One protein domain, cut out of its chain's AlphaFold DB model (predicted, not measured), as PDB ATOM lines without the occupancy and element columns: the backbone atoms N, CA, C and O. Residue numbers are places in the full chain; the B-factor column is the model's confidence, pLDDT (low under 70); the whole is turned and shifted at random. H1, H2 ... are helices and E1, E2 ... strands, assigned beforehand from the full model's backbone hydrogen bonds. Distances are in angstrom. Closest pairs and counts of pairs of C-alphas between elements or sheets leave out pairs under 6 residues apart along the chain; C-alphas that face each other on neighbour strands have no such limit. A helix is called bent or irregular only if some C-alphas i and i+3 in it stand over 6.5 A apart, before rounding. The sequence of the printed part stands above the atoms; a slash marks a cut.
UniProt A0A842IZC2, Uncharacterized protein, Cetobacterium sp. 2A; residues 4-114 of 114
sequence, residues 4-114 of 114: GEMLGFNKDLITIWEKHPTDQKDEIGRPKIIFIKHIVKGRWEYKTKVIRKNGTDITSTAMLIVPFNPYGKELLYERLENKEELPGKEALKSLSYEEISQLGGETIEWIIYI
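This is residues 4 to 114 of the 114 residues of an uncharacterized protein of Cetobacterium sp. 2A (UniProt A0A842IZC2). One strongly twisted, branched sheet makes a V: the long hairpin E1 and E2, with E5 along it, is one arm, and the hairpin E3 and E4, with E6 and the small helix H1, is the other. The arms join where E2, bent by 92 degrees at residue 41, pairs with E4. The printed part has 111 residues and is mostly strand, with six named strands and one named helix, H1, which comes between E5 and E6 along the chain; the sheet's neighbour pairs are antiparallel but for E4 and E6, which are parallel. It is only just compact, close to loose, with a radius of gyration of the C-alphas of 15.6 A and spans of 44 by 39 by 23 A.

Find C-alpha 12 at (255.470, 220.654, 267.104); from there E1, residues 12 to 25, runs 36.4 A. E2, residues 31 to 45, runs 33.8 A. E3 is residues 49 to 53, E4 residues 56 to 65 over 27.2 A, E5 residues 74 to 79, and H1 residues 97 to 102. E6, residues 108 to 113, ends at C-alpha 113, (243.778, 230.141, 263.743).

Look beside E1: antiparallel E2 lies on one side, N 16 to O 38 at 2.8 A, and antiparallel E5 on the other, N 17 to O 76 at 2.8 A. E4 has antiparallel neighbours E2, N 43 to O 65 at 2.8 A, and E3, N 51 to O 58 at 2.8 A. Its parallel neighbour E6 has N 64 and O 112 at 3.3 A. H1 is on the sheet at a height of 7.2 A, only just over none of its strands, with 2 of its 6 C-alphas falling on E3; the closest C-alphas, of Lys 53 and Ser 101, are 6.8 A apart. Every O i to N i+4 pair in H1 is within hydrogen-bond range.

The C-alphas farthest apart, of Met 6 and Glu 27, are 49.5 A apart. The printed part has no cut. E5 to H1 is a long link. Expect pLDDT under 70 at residues 4 to 10, 46 to 72, 96 to 97 and 100 to 114.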
ATOM      1  N   GLY A   4     244.063 214.707 263.577       60.28
ATOM      2  CA  GLY A   4     245.207 215.625 263.577       60.28
ATOM      3  C   GLY A   4     246.555 214.954 263.287       60.28
ATOM      4  O   GLY A   4     247.403 215.547 262.625       60.28
ATOM      5  N   GLU A   5     246.750 213.701 263.711       61.38
ATOM      6  CA  GLU A   5     247.940 212.914 263.352       61.38
ATOM      7  C   GLU A   5     247.928 212.548 261.865       61.38
ATOM      8  O   GLU A   5     248.951 212.688 261.197       61.38
ATOM      9  N   MET A   6     246.768 212.153 261.325       62.75
ATOM     10  CA  MET A   6     246.619 211.801 259.906       62.75
ATOM     11  C   MET A   6     246.812 213.004 258.974       62.75
ATOM     12  O   MET A   6     247.394 212.864 257.903       62.75
ATOM     13  N   LEU A   7     246.370 214.194 259.391       64.94
ATOM     14  CA  LEU A   7     246.537 215.442 258.636       64.94
ATOM     15  C   LEU A   7     247.923 216.090 258.835       64.94
ATOM     16  O   LEU A   7     248.225 217.123 258.238       64.94
ATOM     17  N   GLY A   8     248.794 215.485 259.652       63.22
ATOM     18  CA  GLY A   8     250.148 215.980 259.900       63.22
ATOM     19  C   GLY A   8     250.196 217.282 260.704       63.22
ATOM     20  O   GLY A   8     251.169 218.029 260.578       63.22
ATOM     21  N   PHE A   9     249.161 217.556 261.506       60.81
ATOM     22  CA  PHE A   9     249.073 218.723 262.382       60.81
ATOM     23  C   PHE A   9     249.791 218.535 263.717       60.81
ATOM     24  O   PHE A   9     250.017 219.523 264.383       60.81
ATOM     25  N   ASN A  10     250.189 217.325 264.117       67.38
ATOM     26  CA  ASN A  10     250.809 217.070 265.427       67.38
ATOM     27  C   ASN A  10     252.341 216.936 265.339       67.38
ATOM     28  O   ASN A  10     252.880 215.880 265.678       67.38
ATOM     29  N   LYS A  11     253.039 217.963 264.840       74.81
ATOM     30  CA  LYS A  11     254.500 217.905 264.622       74.81
ATOM     31  C   LYS A  11     255.310 218.638 265.689       74.81
ATOM     32  O   LYS A  11     256.348 218.132 266.101       74.81
ATOM     33  N   ASP A  12     254.800 219.763 266.166       82.31
ATOM     34  CA  ASP A  12     255.470 220.654 267.104       82.31
ATOM     35  C   ASP A  12     254.772 220.607 268.467       82.31
ATOM     36  O   ASP A  12     253.550 220.464 268.546       82.31
ATOM     37  N   LEU A  13     255.535 220.749 269.551       87.50
ATOM     38  CA  LEU A  13     254.964 221.135 270.842       87.50
ATOM     39  C   LEU A  13     254.729 222.642 270.829       87.50
ATOM     40  O   LEU A  13     255.580 223.399 270.365       87.50
ATOM     41  N   ILE A  14     253.577 223.072 271.325       86.94
ATOM     42  CA  ILE A  14     253.186 224.476 271.402       86.94
ATOM     43  C   ILE A  14     252.619 224.719 272.791       86.94
ATOM     44  O   ILE A  14     251.746 223.977 273.253       86.94
ATOM     45  N   THR A  15     253.111 225.767 273.443       89.12
ATOM     46  CA  THR A  15     252.548 226.233 274.708       89.12
ATOM     47  C   THR A  15     251.508 227.300 274.417       89.12
ATOM     48  O   THR A  15     251.771 228.251 273.689       89.12
ATOM     49  N   ILE A  16     250.317 227.132 274.977       88.00
ATOM     50  CA  ILE A  16     249.195 228.054 274.867       88.00
ATOM     51  C   ILE A  16     248.868 228.550 276.268       88.00
ATOM     52  O   ILE A  16     248.663 227.756 277.186       88.00
ATOM     53  N   TRP A  17     248.801 229.862 276.423       89.94
ATOM     54  CA  TRP A  17     248.434 230.529 277.658       89.94
ATOM     55  C   TRP A  17     247.054 231.139 277.513       89.94
ATOM     56  O   TRP A  17     246.840 232.052 276.716       89.94
ATOM     57  N   GLU A  18     246.121 230.642 278.310       88.62
ATOM     58  CA  GLU A  18     244.773 231.169 278.401       88.62
ATOM     59  C   GLU A  18     244.725 232.239 279.487       88.62
ATOM     60  O   GLU A  18     244.933 231.957 280.670       88.62
ATOM     61  N   LYS A  19     244.494 233.485 279.077       87.75
ATOM     62  CA  LYS A  19     244.452 234.622 279.988       87.75
ATOM     63  C   LYS A  19     243.069 234.735 280.620       87.75
ATOM     64  O   LYS A  19     242.079 234.946 279.921       87.75
ATOM     65  N   HIS A  20     243.015 234.675 281.947       85.00
ATOM     66  CA  HIS A  20     241.784 234.838 282.719       85.00
ATOM     67  C   HIS A  20     241.847 236.063 283.616       85.00
ATOM     68  O   HIS A  20     242.699 236.120 284.507       85.00
ATOM     69  N   PRO A  21     240.941 237.035 283.438       80.94
ATOM     70  CA  PRO A  21     240.699 238.025 284.467       80.94
ATOM     71  C   PRO A  21     240.027 237.341 285.662       80.94
ATOM     72  O   PRO A  21     239.097 236.555 285.508       80.94
ATOM     73  N   THR A  22     240.506 237.642 286.860       82.12
ATOM     74  CA  THR A  22     239.892 237.193 288.113       82.12
ATOM     75  C   THR A  22     239.003 238.289 288.690       82.12
ATOM     76  O   THR A  22     239.182 239.469 288.391       82.12
ATOM     77  N   ASP A  23     238.091 237.911 289.584       82.12
ATOM     78  CA  ASP A  23     237.251 238.867 290.317       82.12
ATOM     79  C   ASP A  23     238.048 239.713 291.329       82.12
ATOM     80  O   ASP A  23     237.551 240.709 291.859       82.12
ATOM     81  N   GLN A  24     239.302 239.337 291.603       84.44
ATOM     82  CA  GLN A  24     240.196 240.114 292.452       84.44
ATOM     83  C   GLN A  24     240.806 241.265 291.666       84.44
ATOM     84  O   GLN A  24     241.264 241.088 290.541       84.44
ATOM     85  N   LYS A  25     240.886 242.441 292.290       83.69
ATOM     86  CA  LYS A  25     241.560 243.605 291.716       83.69
ATOM     87  C   LYS A  25     242.973 243.759 292.275       83.69
ATOM     88  O   LYS A  25     243.253 243.345 293.401       83.69
ATOM     89  N   ASP A  26     243.869 244.299 291.465       80.44
ATOM     90  CA  ASP A  26     245.188 244.752 291.888       80.44
ATOM     91  C   ASP A  26     245.100 246.092 292.645       80.44
ATOM     92  O   ASP A  26     244.018 246.651 292.848       80.44
ATOM     93  N   GLU A  27     246.251 246.611 293.070       82.94
ATOM     94  CA  GLU A  27     246.365 247.846 293.860       82.94
ATOM     95  C   GLU A  27     245.830 249.095 293.138       82.94
ATOM     96  O   GLU A  27     245.526 250.098 293.779       82.94
ATOM     97  N   ILE A  28     245.668 249.031 291.814       83.81
ATOM     98  CA  ILE A  28     245.158 250.119 290.970       83.81
ATOM     99  C   ILE A  28     243.742 249.837 290.441       83.81
ATOM    100  O   ILE A  28     243.247 250.546 289.564       83.81
ATOM    101  N   GLY A  29     243.063 248.820 290.982       77.44
ATOM    102  CA  GLY A  29     241.665 248.517 290.686       77.44
ATOM    103  C   GLY A  29     241.427 247.730 289.393       77.44
ATOM    104  O   GLY A  29     240.269 247.597 288.979       77.44
ATOM    105  N   ARG A  30     242.473 247.199 288.749       80.00
ATOM    106  CA  ARG A  30     242.354 246.357 287.548       80.00
ATOM    107  C   ARG A  30     242.175 244.895 287.943       80.00
ATOM    108  O   ARG A  30     242.786 244.466 288.916       80.00
ATOM    109  N   PRO A  31     241.379 244.106 287.206       81.06
ATOM    110  CA  PRO A  31     241.295 242.669 287.440       81.06
ATOM    111  C   PRO A  31     242.688 242.030 287.399       81.06
ATOM    112  O   PRO A  31     243.419 242.199 286.420       81.06
ATOM    113  N   LYS A  32     243.055 241.290 288.449       84.88
ATOM    114  CA  LYS A  32     244.252 240.452 288.439       84.88
ATOM    115  C   LYS A  32     244.087 239.405 287.352       84.88
ATOM    116  O   LYS A  32     243.004 238.847 287.181       84.88
ATOM    117  N   ILE A  33     245.171 239.131 286.647       85.25
ATOM    118  CA  ILE A  33     245.197 238.184 285.542       85.25
ATOM    119  C   ILE A  33     245.909 236.919 286.008       85.25
ATOM    120  O   ILE A  33     247.008 236.999 286.555       85.25
ATOM    121  N   ILE A  34     245.296 235.769 285.759       88.38
ATOM    122  CA  ILE A  34     245.949 234.464 285.860       88.38
ATOM    123  C   ILE A  34     246.102 233.878 284.459       88.38
ATOM    124  O   ILE A  34     245.282 234.132 283.575       88.38
ATOM    125  N   PHE A  35     247.153 233.093 284.259       89.38
ATOM    126  CA  PHE A  35     247.385 232.382 283.010       89.38
ATOM    127  C   PHE A  35     247.237 230.885 283.249       89.38
ATOM    128  O   PHE A  35     247.893 230.327 284.127       89.38
ATOM    129  N   ILE A  36     246.380 230.234 282.467       89.75
ATOM    130  CA  ILE A  36     246.275 228.775 282.452       89.75
ATOM    131  C   ILE A  36     247.134 228.259 281.303       89.75
ATOM    132  O   ILE A  36     246.964 228.662 280.153       89.75
ATOM    133  N   LYS A  37     248.082 227.384 281.632       90.81
ATOM    134  CA  LYS A  37     249.044 226.827 280.686       90.81
ATOM    135  C   LYS A  37     248.526 225.533 280.073       90.81
ATOM    136  O   LYS A  37     248.165 224.600 280.789       90.81
ATOM    137  N   HIS A  38     248.589 225.445 278.753       88.31
ATOM    138  CA  HIS A  38     248.277 224.247 277.988       88.31
ATOM    139  C   HIS A  38     249.457 223.906 277.085       88.31
ATOM    140  O   HIS A  38     249.934 224.756 276.343       88.31
ATOM    141  N   ILE A  39     249.922 222.660 277.119       88.06
ATOM    142  CA  ILE A  39     250.932 222.166 276.179       88.06
ATOM    143  C   ILE A  39     250.223 221.210 275.233       88.06
ATOM    144  O   ILE A  39     249.681 220.188 275.658       88.06
ATOM    145  N   VAL A  40     250.203 221.556 273.950       85.19
ATOM    146  CA  VAL A  40     249.530 220.767 272.919       85.19
ATOM    147  C   VAL A  40     250.496 220.425 271.798       85.19
ATOM    148  O   VAL A  40     251.476 221.130 271.558       85.19
ATOM    149  N   LYS A  41     250.206 219.336 271.086       83.38
ATOM    150  CA  LYS A  41     250.830 219.089 269.787       83.38
ATOM    151  C   LYS A  41     250.065 219.867 268.726       83.38
ATOM    152  O   LYS A  41     248.841 219.793 268.689       83.38
ATOM    153  N   GLY A  42     250.780 220.592 267.883       80.50
ATOM    154  CA  GLY A  42     250.225 221.336 266.761       80.50
ATOM    155  C   GLY A  42     251.278 221.555 265.682       80.50
ATOM    156  O   GLY A  42     252.294 220.858 265.637       80.50
ATOM    157  N   ARG A  43     251.009 222.482 264.769       80.06
ATOM    158  CA  ARG A  43     251.901 222.812 263.663       80.06
ATOM    159  C   ARG A  43     252.052 224.314 263.569       80.06
ATOM    160  O   ARG A  43     251.069 225.027 263.360       80.06
ATOM    161  N   TRP A  44     253.290 224.769 263.687       76.56
ATOM    162  CA  TRP A  44     253.637 226.160 263.459       76.56
ATOM    163  C   TRP A  44     254.083 226.346 262.010       76.56
ATOM    164  O   TRP A  44     255.057 225.742 261.567       76.56
ATOM    165  N   GLU A  45     253.387 227.186 261.249       72.94
ATOM    166  CA  GLU A  45     253.778 227.525 259.884       72.94
ATOM    167  C   GLU A  45     254.024 229.020 259.747       72.94
ATOM    168  O   GLU A  45     253.225 229.851 260.167       72.94
ATOM    169  N   TYR A  46     255.105 229.380 259.071       67.00
ATOM    170  CA  TYR A  46     255.252 230.736 258.574       67.00
ATOM    171  C   TYR A  46     254.553 230.835 257.226       67.00
ATOM    172  O   TYR A  46     254.983 230.228 256.245       67.00
ATOM    173  N   LYS A  47     253.451 231.579 257.185       63.25
ATOM    174  CA  LYS A  47     252.779 231.926 255.937       63.25
ATOM    175  C   LYS A  47     252.645 233.425 255.859       63.25
ATOM    176  O   LYS A  47     251.995 234.039 256.699       63.25
ATOM    177  N   THR A  48     253.231 233.981 254.808       65.56
ATOM    178  CA  THR A  48     253.082 235.388 254.491       65.56
ATOM    179  C   THR A  48     251.721 235.615 253.844       65.56
ATOM    180  O   THR A  48     251.479 235.139 252.733       65.56
ATOM    181  N   LYS A  49     250.821 236.329 254.518       66.25
ATOM    182  CA  LYS A  49     249.539 236.761 253.951       66.25
ATOM    183  C   LYS A  49     249.489 238.279 253.914       66.25
ATOM    184  O   LYS A  49     249.610 238.931 254.946       66.25
ATOM    185  N   VAL A  50     249.284 238.834 252.725       68.44
ATOM    186  CA  VAL A  50     249.077 240.273 252.549       68.44
ATOM    187  C   VAL A  50     247.590 240.572 252.705       68.44
ATOM    188  O   VAL A  50     246.755 240.014 251.991       68.44
ATOM    189  N   ILE A  51     247.257 241.435 253.657       68.31
ATOM    190  CA  ILE A  51     245.913 241.947 253.906       68.31
ATOM    191  C   ILE A  51     245.895 243.393 253.421       68.31
ATOM    192  O   ILE A  51     246.607 244.244 253.950       68.31
ATOM    193  N   ARG A  52     245.086 243.676 252.399       62.81
ATOM    194  CA  ARG A  52     244.946 245.031 251.855       62.81
ATOM    195  C   ARG A  52     243.860 245.792 252.597       62.81
ATOM    196  O   ARG A  52     242.717 245.336 252.632       62.81
ATOM    197  N   LYS A  53     244.181 246.981 253.113       62.38
ATOM    198  CA  LYS A  53     243.191 247.908 253.676       62.38
ATOM    199  C   LYS A  53     243.503 249.345 253.275       62.38
ATOM    200  O   LYS A  53     244.594 249.835 253.528       62.38
ATOM    201  N   ASN A  54     242.520 250.039 252.696       62.41
ATOM    202  CA  ASN A  54     242.576 251.478 252.389       62.41
ATOM    203  C   ASN A  54     243.857 251.940 251.654       62.41
ATOM    204  O   ASN A  54     244.329 253.047 251.887       62.41
ATOM    205  N   GLY A  55     244.418 251.104 250.773       63.91
ATOM    206  CA  GLY A  55     245.642 251.415 250.018       63.91
ATOM    207  C   GLY A  55     246.960 251.063 250.719       63.91
ATOM    208  O   GLY A  55     248.010 251.232 250.108       63.91
ATOM    209  N   THR A  56     246.913 250.533 251.946       63.31
ATOM    210  CA  THR A  56     248.076 250.016 252.681       63.31
ATOM    211  C   THR A  56     248.046 248.486 252.705       63.31
ATOM    212  O   THR A  56     247.016 247.875 253.011       63.31
ATOM    213  N   ASP A  57     249.186 247.872 252.394       65.06
ATOM    214  CA  ASP A  57     249.383 246.423 252.434       65.06
ATOM    215  C   ASP A  57     249.973 246.037 253.798       65.06
ATOM    216  O   ASP A  57     251.106 246.385 254.124       65.06
ATOM    217  N   ILE A  58     249.197 245.314 254.605       62.72
ATOM    218  CA  ILE A  58     249.642 244.757 255.884       62.72
ATOM    219  C   ILE A  58     250.123 243.331 255.633       62.72
ATOM    220  O   ILE A  58     249.376 242.502 255.112       62.72
ATOM    221  N   THR A  59     251.358 243.020 256.017       58.22
ATOM    222  CA  THR A  59     251.924 241.677 255.842       58.22
ATOM    223  C   THR A  59     251.863 240.904 257.160       58.22
ATOM    224  O   THR A  59     252.424 241.324 258.163       58.22
ATOM    225  N   SER A  60     251.163 239.770 257.154       61.72
ATOM    226  CA  SER A  60     251.091 238.792 258.245       61.72
ATOM    227  C   SER A  60     252.086 237.675 257.996       61.72
ATOM    228  O   SER A  60     252.099 237.178 256.877       61.72
ATOM    229  N   THR A  61     252.862 237.242 258.993       58.78
ATOM    230  CA  THR A  61     253.948 236.263 258.765       58.78
ATOM    231  C   THR A  61     253.778 234.897 259.440       58.78
ATOM    232  O   THR A  61     254.564 233.999 259.145       58.78
ATOM    233  N   ALA A  62     252.776 234.674 260.298       61.69
ATOM    234  CA  ALA A  62     252.642 233.413 261.036       61.69
ATOM    235  C   ALA A  62     251.215 232.834 261.010       61.69
ATOM    236  O   ALA A  62     250.208 233.534 261.068       61.69
ATOM    237  N   MET A  63     251.133 231.511 260.914       65.25
ATOM    238  CA  MET A  63     249.901 230.734 260.953       65.25
ATOM    239  C   MET A  63     250.112 229.552 261.898       65.25
ATOM    240  O   MET A  63     251.072 228.795 261.760       65.25
ATOM    241  N   LEU A  64     249.212 229.387 262.860       68.62
ATOM    242  CA  LEU A  64     249.286 228.309 263.836       68.62
ATOM    243  C   LEU A  64     248.079 227.405 263.673       68.62
ATOM    244  O   LEU A  64     246.944 227.873 263.708       68.62
ATOM    245  N   ILE A  65     248.326 226.105 263.551       68.56
ATOM    246  CA  ILE A  65     247.265 225.103 263.541       68.56
ATOM    247  C   ILE A  65     247.426 224.262 264.801       68.56
ATOM    248  O   ILE A  65     248.380 223.493 264.926       68.56
ATOM    249  N   VAL A  66     246.506 224.414 265.750       67.88
ATOM    250  CA  VAL A  66     246.493 223.648 267.005       67.88
ATOM    251  C   VAL A  66     245.115 223.029 267.233       67.88
ATOM    252  O   VAL A  66     244.109 223.650 266.907       67.88
ATOM    253  N   PRO A  67     245.021 221.832 267.834       58.41
ATOM    254  CA  PRO A  67     243.746 221.161 268.109       58.41
ATOM    255  C   PRO A  67     242.943 221.805 269.256       58.41
ATOM    256  O   PRO A  67     241.944 221.243 269.701       58.41
ATOM    257  N   PHE A  68     243.385 222.955 269.768       64.38
ATOM    258  CA  PHE A  68     242.801 223.661 270.901       64.38
ATOM    259  C   PHE A  68     242.367 225.063 270.468       64.38
ATOM    260  O   PHE A  68     243.206 225.867 270.076       64.38
ATOM    261  N   ASN A  69     241.067 225.352 270.555       62.31
ATOM    262  CA  ASN A  69     240.527 226.693 270.334       62.31
ATOM    263  C   ASN A  69     239.425 227.010 271.343       62.31
ATOM    264  O   ASN A  69     238.254 226.693 271.110       62.31
ATOM    265  N   PRO A  70     239.768 227.636 272.471       59.72
ATOM    266  CA  PRO A  70     238.769 228.239 273.322       59.72
ATOM    267  C   PRO A  70     238.337 229.568 272.690       59.72
ATOM    268  O   PRO A  70     238.902 230.630 272.951       59.72
ATOM    269  N   TYR A  71     237.309 229.489 271.843       59.44
ATOM    270  CA  TYR A  71     236.644 230.652 271.261       59.44
ATOM    271  C   TYR A  71     236.358 231.729 272.320       59.44
ATOM    272  O   TYR A  71     235.859 231.435 273.407       59.44
ATOM    273  N   GLY A  72     236.645 232.988 271.979       63.28
ATOM    274  CA  GLY A  72     236.332 234.152 272.815       63.28
ATOM    275  C   GLY A  72     237.304 234.420 273.968       63.28
ATOM    276  O   GLY A  72     237.062 235.346 274.739       63.28
ATOM    277  N   LYS A  73     238.392 233.652 274.098       73.19
ATOM    278  CA  LYS A  73     239.430 233.891 275.110       73.19
ATOM    279  C   LYS A  73     240.653 234.571 274.505       73.19
ATOM    280  O   LYS A  73     240.995 234.343 273.348       73.19
ATOM    281  N   GLU A  74     241.321 235.401 275.301       79.75
ATOM    282  CA  GLU A  74     242.606 235.984 274.916       79.75
ATOM    283  C   GLU A  74     243.705 234.936 275.135       79.75
ATOM    284  O   GLU A  74     243.929 234.476 276.258       79.75
ATOM    285  N   LEU A  75     244.362 234.546 274.042       84.88
ATOM    286  CA  LEU A  75     245.361 233.485 274.021       84.88
ATOM    287  C   LEU A  75     246.728 234.042 273.639       84.88
ATOM    288  O   LEU A  75     246.850 234.839 272.702       84.88
ATOM    289  N   LEU A  76     247.750 233.581 274.354       87.38
ATOM    290  CA  LEU A  76     249.147 233.760 273.975       87.38
ATOM    291  C   LEU A  76     249.741 232.408 273.605       87.38
ATOM    292  O   LEU A  76     249.377 231.384 274.179       87.38
ATOM    293  N   TYR A  77     250.674 232.407 272.669       86.06
ATOM    294  CA  TYR A  77     251.252 231.194 272.121       86.06
ATOM    295  C   TYR A  77     252.763 231.304 272.090       86.06
ATOM    296  O   TYR A  77     253.321 232.306 271.646       86.06
ATOM    297  N   GLU A  78     253.419 230.232 272.491       87.38
ATOM    298  CA  GLU A  78     254.861 230.087 272.408       87.38
ATOM    299  C   GLU A  78     255.205 228.820 271.648       87.38
ATOM    300  O   GLU A  78     254.503 227.802 271.693       87.38
ATOM    301  N   ARG A  79     256.323 228.892 270.935       84.25
ATOM    302  CA  ARG A  79     256.884 227.721 270.277       84.25
ATOM    303  C   ARG A  79     257.508 226.829 271.323       84.25
ATOM    304  O   ARG A  79     258.209 227.315 272.204       84.25
ATOM    305  N   LEU A  80     257.336 225.527 271.130       85.25
ATOM    306  CA  LEU A  80     257.847 224.502 272.026       85.25
ATOM    307  C   LEU A  80     257.149 224.531 273.389       85.25
ATOM    308  O   LEU A  80     256.256 225.329 273.685       85.25
ATOM    309  N   GLU A  81     257.539 223.572 274.211       88.31
ATOM    310  CA  GLU A  81     257.170 223.523 275.611       88.31
ATOM    311  C   GLU A  81     257.941 224.602 276.386       88.31
ATOM    312  O   GLU A  81     259.161 224.517 276.539       88.31
ATOM    313  N   ASN A  82     257.228 225.599 276.907       89.19
ATOM    314  CA  ASN A  82     257.751 226.483 277.937       89.19
ATOM    315  C   ASN A  82     257.729 225.708 279.265       89.19
ATOM    316  O   ASN A  82     256.774 224.984 279.537       89.19
ATOM    317  N   LYS A  83     258.755 225.840 280.107       88.44
ATOM    318  CA  LYS A  83     258.839 225.194 281.432       88.44
ATOM    319  C   LYS A  83     258.517 226.134 282.596       88.44
ATOM    320  O   LYS A  83     258.370 225.662 283.715       88.44
ATOM    321  N   GLU A  84     258.361 227.424 282.333       90.25
ATOM    322  CA  GLU A  84     258.025 228.444 283.323       90.25
ATOM    323  C   GLU A  84     256.529 228.442 283.678       90.25
ATOM    324  O   GLU A  84     255.712 227.778 283.030       90.25
ATOM    325  N   GLU A  85     256.173 229.178 284.733       86.50
ATOM    326  CA  GLU A  85     254.795 229.315 285.231       86.50
ATOM    327  C   GLU A  85     254.027 230.478 284.585       86.50
ATOM    328  O   GLU A  85     252.810 230.572 284.736       86.50
ATOM    329  N   LEU A  86     254.720 231.349 283.847       89.19
ATOM    330  CA  LEU A  86     254.151 232.519 283.183       89.19
ATOM    331  C   LEU A  86     254.558 232.566 281.701       89.19
ATOM    332  O   LEU A  86     255.589 231.994 281.338       89.19
ATOM    333  N   PRO A  87     253.778 233.263 280.848       88.81
ATOM    334  CA  PRO A  87     254.165 233.501 279.462       88.81
ATOM    335  C   PRO A  87     255.492 234.261 279.382       88.81
ATOM    336  O   PRO A  87     255.690 235.253 280.090       88.81
ATOM    337  N   GLY A  88     256.378 233.829 278.489       86.88
ATOM    338  CA  GLY A  88     257.611 234.536 278.186       86.88
ATOM    339  C   GLY A  88     257.371 235.805 277.364       86.88
ATOM    340  O   GLY A  88     256.276 236.091 276.878       86.88
ATOM    341  N   LYS A  89     258.439 236.586 277.171       84.88
ATOM    342  CA  LYS A  89     258.394 237.832 276.380       84.88
ATOM    343  C   LYS A  89     258.147 237.599 274.888       84.88
ATOM    344  O   LYS A  89     257.721 238.520 274.201       84.88
ATOM    345  N   GLU A  90     258.432 236.396 274.401       81.88
ATOM    346  CA  GLU A  90     258.246 235.996 273.002       81.88
ATOM    347  C   GLU A  90     256.852 235.405 272.741       81.88
ATOM    348  O   GLU A  90     256.561 234.985 271.622       81.88
ATOM    349  N   ALA A  91     255.979 235.365 273.756       84.50
ATOM    350  CA  ALA A  91     254.625 234.862 273.605       84.50
ATOM    351  C   ALA A  91     253.823 235.743 272.637       84.50
ATOM    352  O   ALA A  91     253.602 236.935 272.864       84.50
ATOM    353  N   LEU A  92     253.362 235.137 271.546       83.31
ATOM    354  CA  LEU A  92     252.626 235.813 270.490       83.31
ATOM    355  C   LEU A  92     251.130 235.766 270.775       83.31
ATOM    356  O   LEU A  92     250.579 234.719 271.105       83.31
ATOM    357  N   LYS A  93     250.452 236.900 270.617       80.94
ATOM    358  CA  LYS A  93     249.000 237.004 270.777       80.94
ATOM    359  C   LYS A  93     248.282 236.580 269.489       80.94
ATOM    360  O   LYS A  93     248.696 236.959 268.391       80.94
ATOM    361  N   SER A  94     247.180 235.835 269.608       73.38
ATOM    362  CA  SER A  94     246.239 235.696 268.483       73.38
ATOM    363  C   SER A  94     245.489 237.000 268.273       73.38
ATOM    364  O   SER A  94     244.933 237.549 269.226       73.38
ATOM    365  N   LEU A  95     245.422 237.446 267.025       71.75
ATOM    366  CA  LEU A  95     244.626 238.598 266.627       71.75
ATOM    367  C   LEU A  95     243.547 238.144 265.650       71.75
ATOM    368  O   LEU A  95     243.812 237.348 264.746       71.75
ATOM    369  N   SER A  96     242.334 238.659 265.822       69.62
ATOM    370  CA  SER A  96     241.259 238.482 264.852       69.62
ATOM    371  C   SER A  96     241.573 239.232 263.554       69.62
ATOM    372  O   SER A  96     242.404 240.142 263.512       69.62
ATOM    373  N   TYR A  97     240.882 238.877 262.469       66.56
ATOM    374  CA  TYR A  97     241.019 239.602 261.205       66.56
ATOM    375  C   TYR A  97     240.625 241.080 261.353       66.56
ATOM    376  O   TYR A  97     241.270 241.957 260.779       66.56
ATOM    377  N   GLU A  98     239.600 241.371 262.156       70.12
ATOM    378  CA  GLU A  98     239.171 242.730 262.479       70.12
ATOM    379  C   GLU A  98     240.261 243.488 263.239       70.12
ATOM    380  O   GLU A  98     240.585 244.609 262.838       70.12
ATOM    381  N   GLU A  99     240.860 242.879 264.270       72.19
ATOM    382  CA  GLU A  99     241.979 243.459 265.026       72.19
ATOM    383  C   GLU A  99     243.168 243.749 264.105       72.19
ATOM    384  O   GLU A  99     243.661 244.875 264.089       72.19
ATOM    385  N   ILE A 100     243.564 242.786 263.263       67.56
ATOM    386  CA  ILE A 100     244.652 242.960 262.287       67.56
ATOM    387  C   ILE A 100     244.337 244.105 261.325       67.56
ATOM    388  O   ILE A 100     245.197 244.930 261.033       67.56
ATOM    389  N   SER A 101     243.093 244.199 260.854       65.31
ATOM    390  CA  SER A 101     242.689 245.269 259.947       65.31
ATOM    391  C   SER A 101     242.793 246.650 260.604       65.31
ATOM    392  O   SER A 101     242.972 247.644 259.910       65.31
ATOM    393  N   GLN A 102     242.639 246.763 261.924       69.50
ATOM    394  CA  GLN A 102     242.723 248.040 262.638       69.50
ATOM    395  C   GLN A 102     244.164 248.485 262.900       69.50
ATOM    396  O   GLN A 102     244.380 249.666 263.172       69.50
ATOM    397  N   LEU A 103     245.139 247.582 262.774       67.00
ATOM    398  CA  LEU A 103     246.551 247.932 262.863       67.00
ATOM    399  C   LEU A 103     246.956 248.788 261.653       67.00
ATOM    400  O   LEU A 103     246.579 248.511 260.516       67.00
ATOM    401  N   GLY A 104     247.722 249.849 261.900       51.69
ATOM    402  CA  GLY A 104     248.418 250.606 260.860       51.69
ATOM    403  C   GLY A 104     249.920 250.354 260.965       51.69
ATOM    404  O   GLY A 104     250.444 250.353 262.075       51.69
ATOM    405  N   GLY A 105     250.610 250.157 259.839       59.44
ATOM    406  CA  GLY A 105     252.073 250.000 259.801       59.44
ATOM    407  C   GLY A 105     252.573 248.686 259.190       59.44
ATOM    408  O   GLY A 105     251.814 247.961 258.549       59.44
ATOM    409  N   GLU A 106     253.882 248.452 259.346       52.56
ATOM    410  CA  GLU A 106     254.668 247.367 258.736       52.56
ATOM    411  C   GLU A 106     254.321 245.956 259.250       52.56
ATOM    412  O   GLU A 106     253.503 245.765 260.147       52.56
ATOM    413  N   THR A 107     254.968 244.958 258.642       52.38
ATOM    414  CA  THR A 107     254.892 243.525 258.949       52.38
ATOM    415  C   THR A 107     254.990 243.232 260.445       52.38
ATOM    416  O   THR A 107     255.970 243.594 261.091       52.38
ATOM    417  N   ILE A 108     254.024 242.490 260.980       59.81
ATOM    418  CA  ILE A 108     254.031 242.024 262.370       59.81
ATOM    419  C   ILE A 108     253.696 240.525 262.368       59.81
ATOM    420  O   ILE A 108     252.870 240.037 261.588       59.81
ATOM    421  N   GLU A 109     254.364 239.770 263.240       52.97
ATOM    422  CA  GLU A 109     254.035 238.369 263.479       52.97
ATOM    423  C   GLU A 109     252.798 238.265 264.379       52.97
ATOM    424  O   GLU A 109     252.787 238.734 265.514       52.97
ATOM    425  N   TRP A 110     251.751 237.618 263.881       64.94
ATOM    426  CA  TRP A 110     250.555 237.277 264.649       64.94
ATOM    427  C   TRP A 110     250.032 235.928 264.196       64.94
ATOM    428  O   TRP A 110     250.356 235.460 263.107       64.94
ATOM    429  N   ILE A 111     249.209 235.309 265.031       57.00
ATOM    430  CA  ILE A 111     248.719 233.955 264.811       57.00
ATOM    431  C   ILE A 111     247.284 233.992 264.307       57.00
ATOM    432  O   ILE A 111     246.381 234.426 265.021       57.00
ATOM    433  N   ILE A 112     247.085 233.486 263.090       54.09
ATOM    434  CA  ILE A 112     245.761 233.179 262.546       54.09
ATOM    435  C   ILE A 112     245.461 231.707 262.830       54.09
ATOM    436  O   ILE A 112     246.227 230.831 262.421       54.09
ATOM    437  N   TYR A 113     244.343 231.467 263.514       54.84
ATOM    438  CA  TYR A 113     243.778 230.141 263.743       54.84
ATOM    439  C   TYR A 113     242.882 229.756 262.554       54.84
ATOM    440  O   TYR A 113     242.052 230.570 262.137       54.84
ATOM    441  N   ILE A 114     243.055 228.553 261.998       48.81
ATOM    442  CA  ILE A 114     242.212 227.989 260.923       48.81
ATOM    443  C   ILE A 114     241.626 226.667 261.395       48.81
ATOM    444  O   ILE A 114     242.426 225.823 261.859       48.81
TER     445      ILE A 114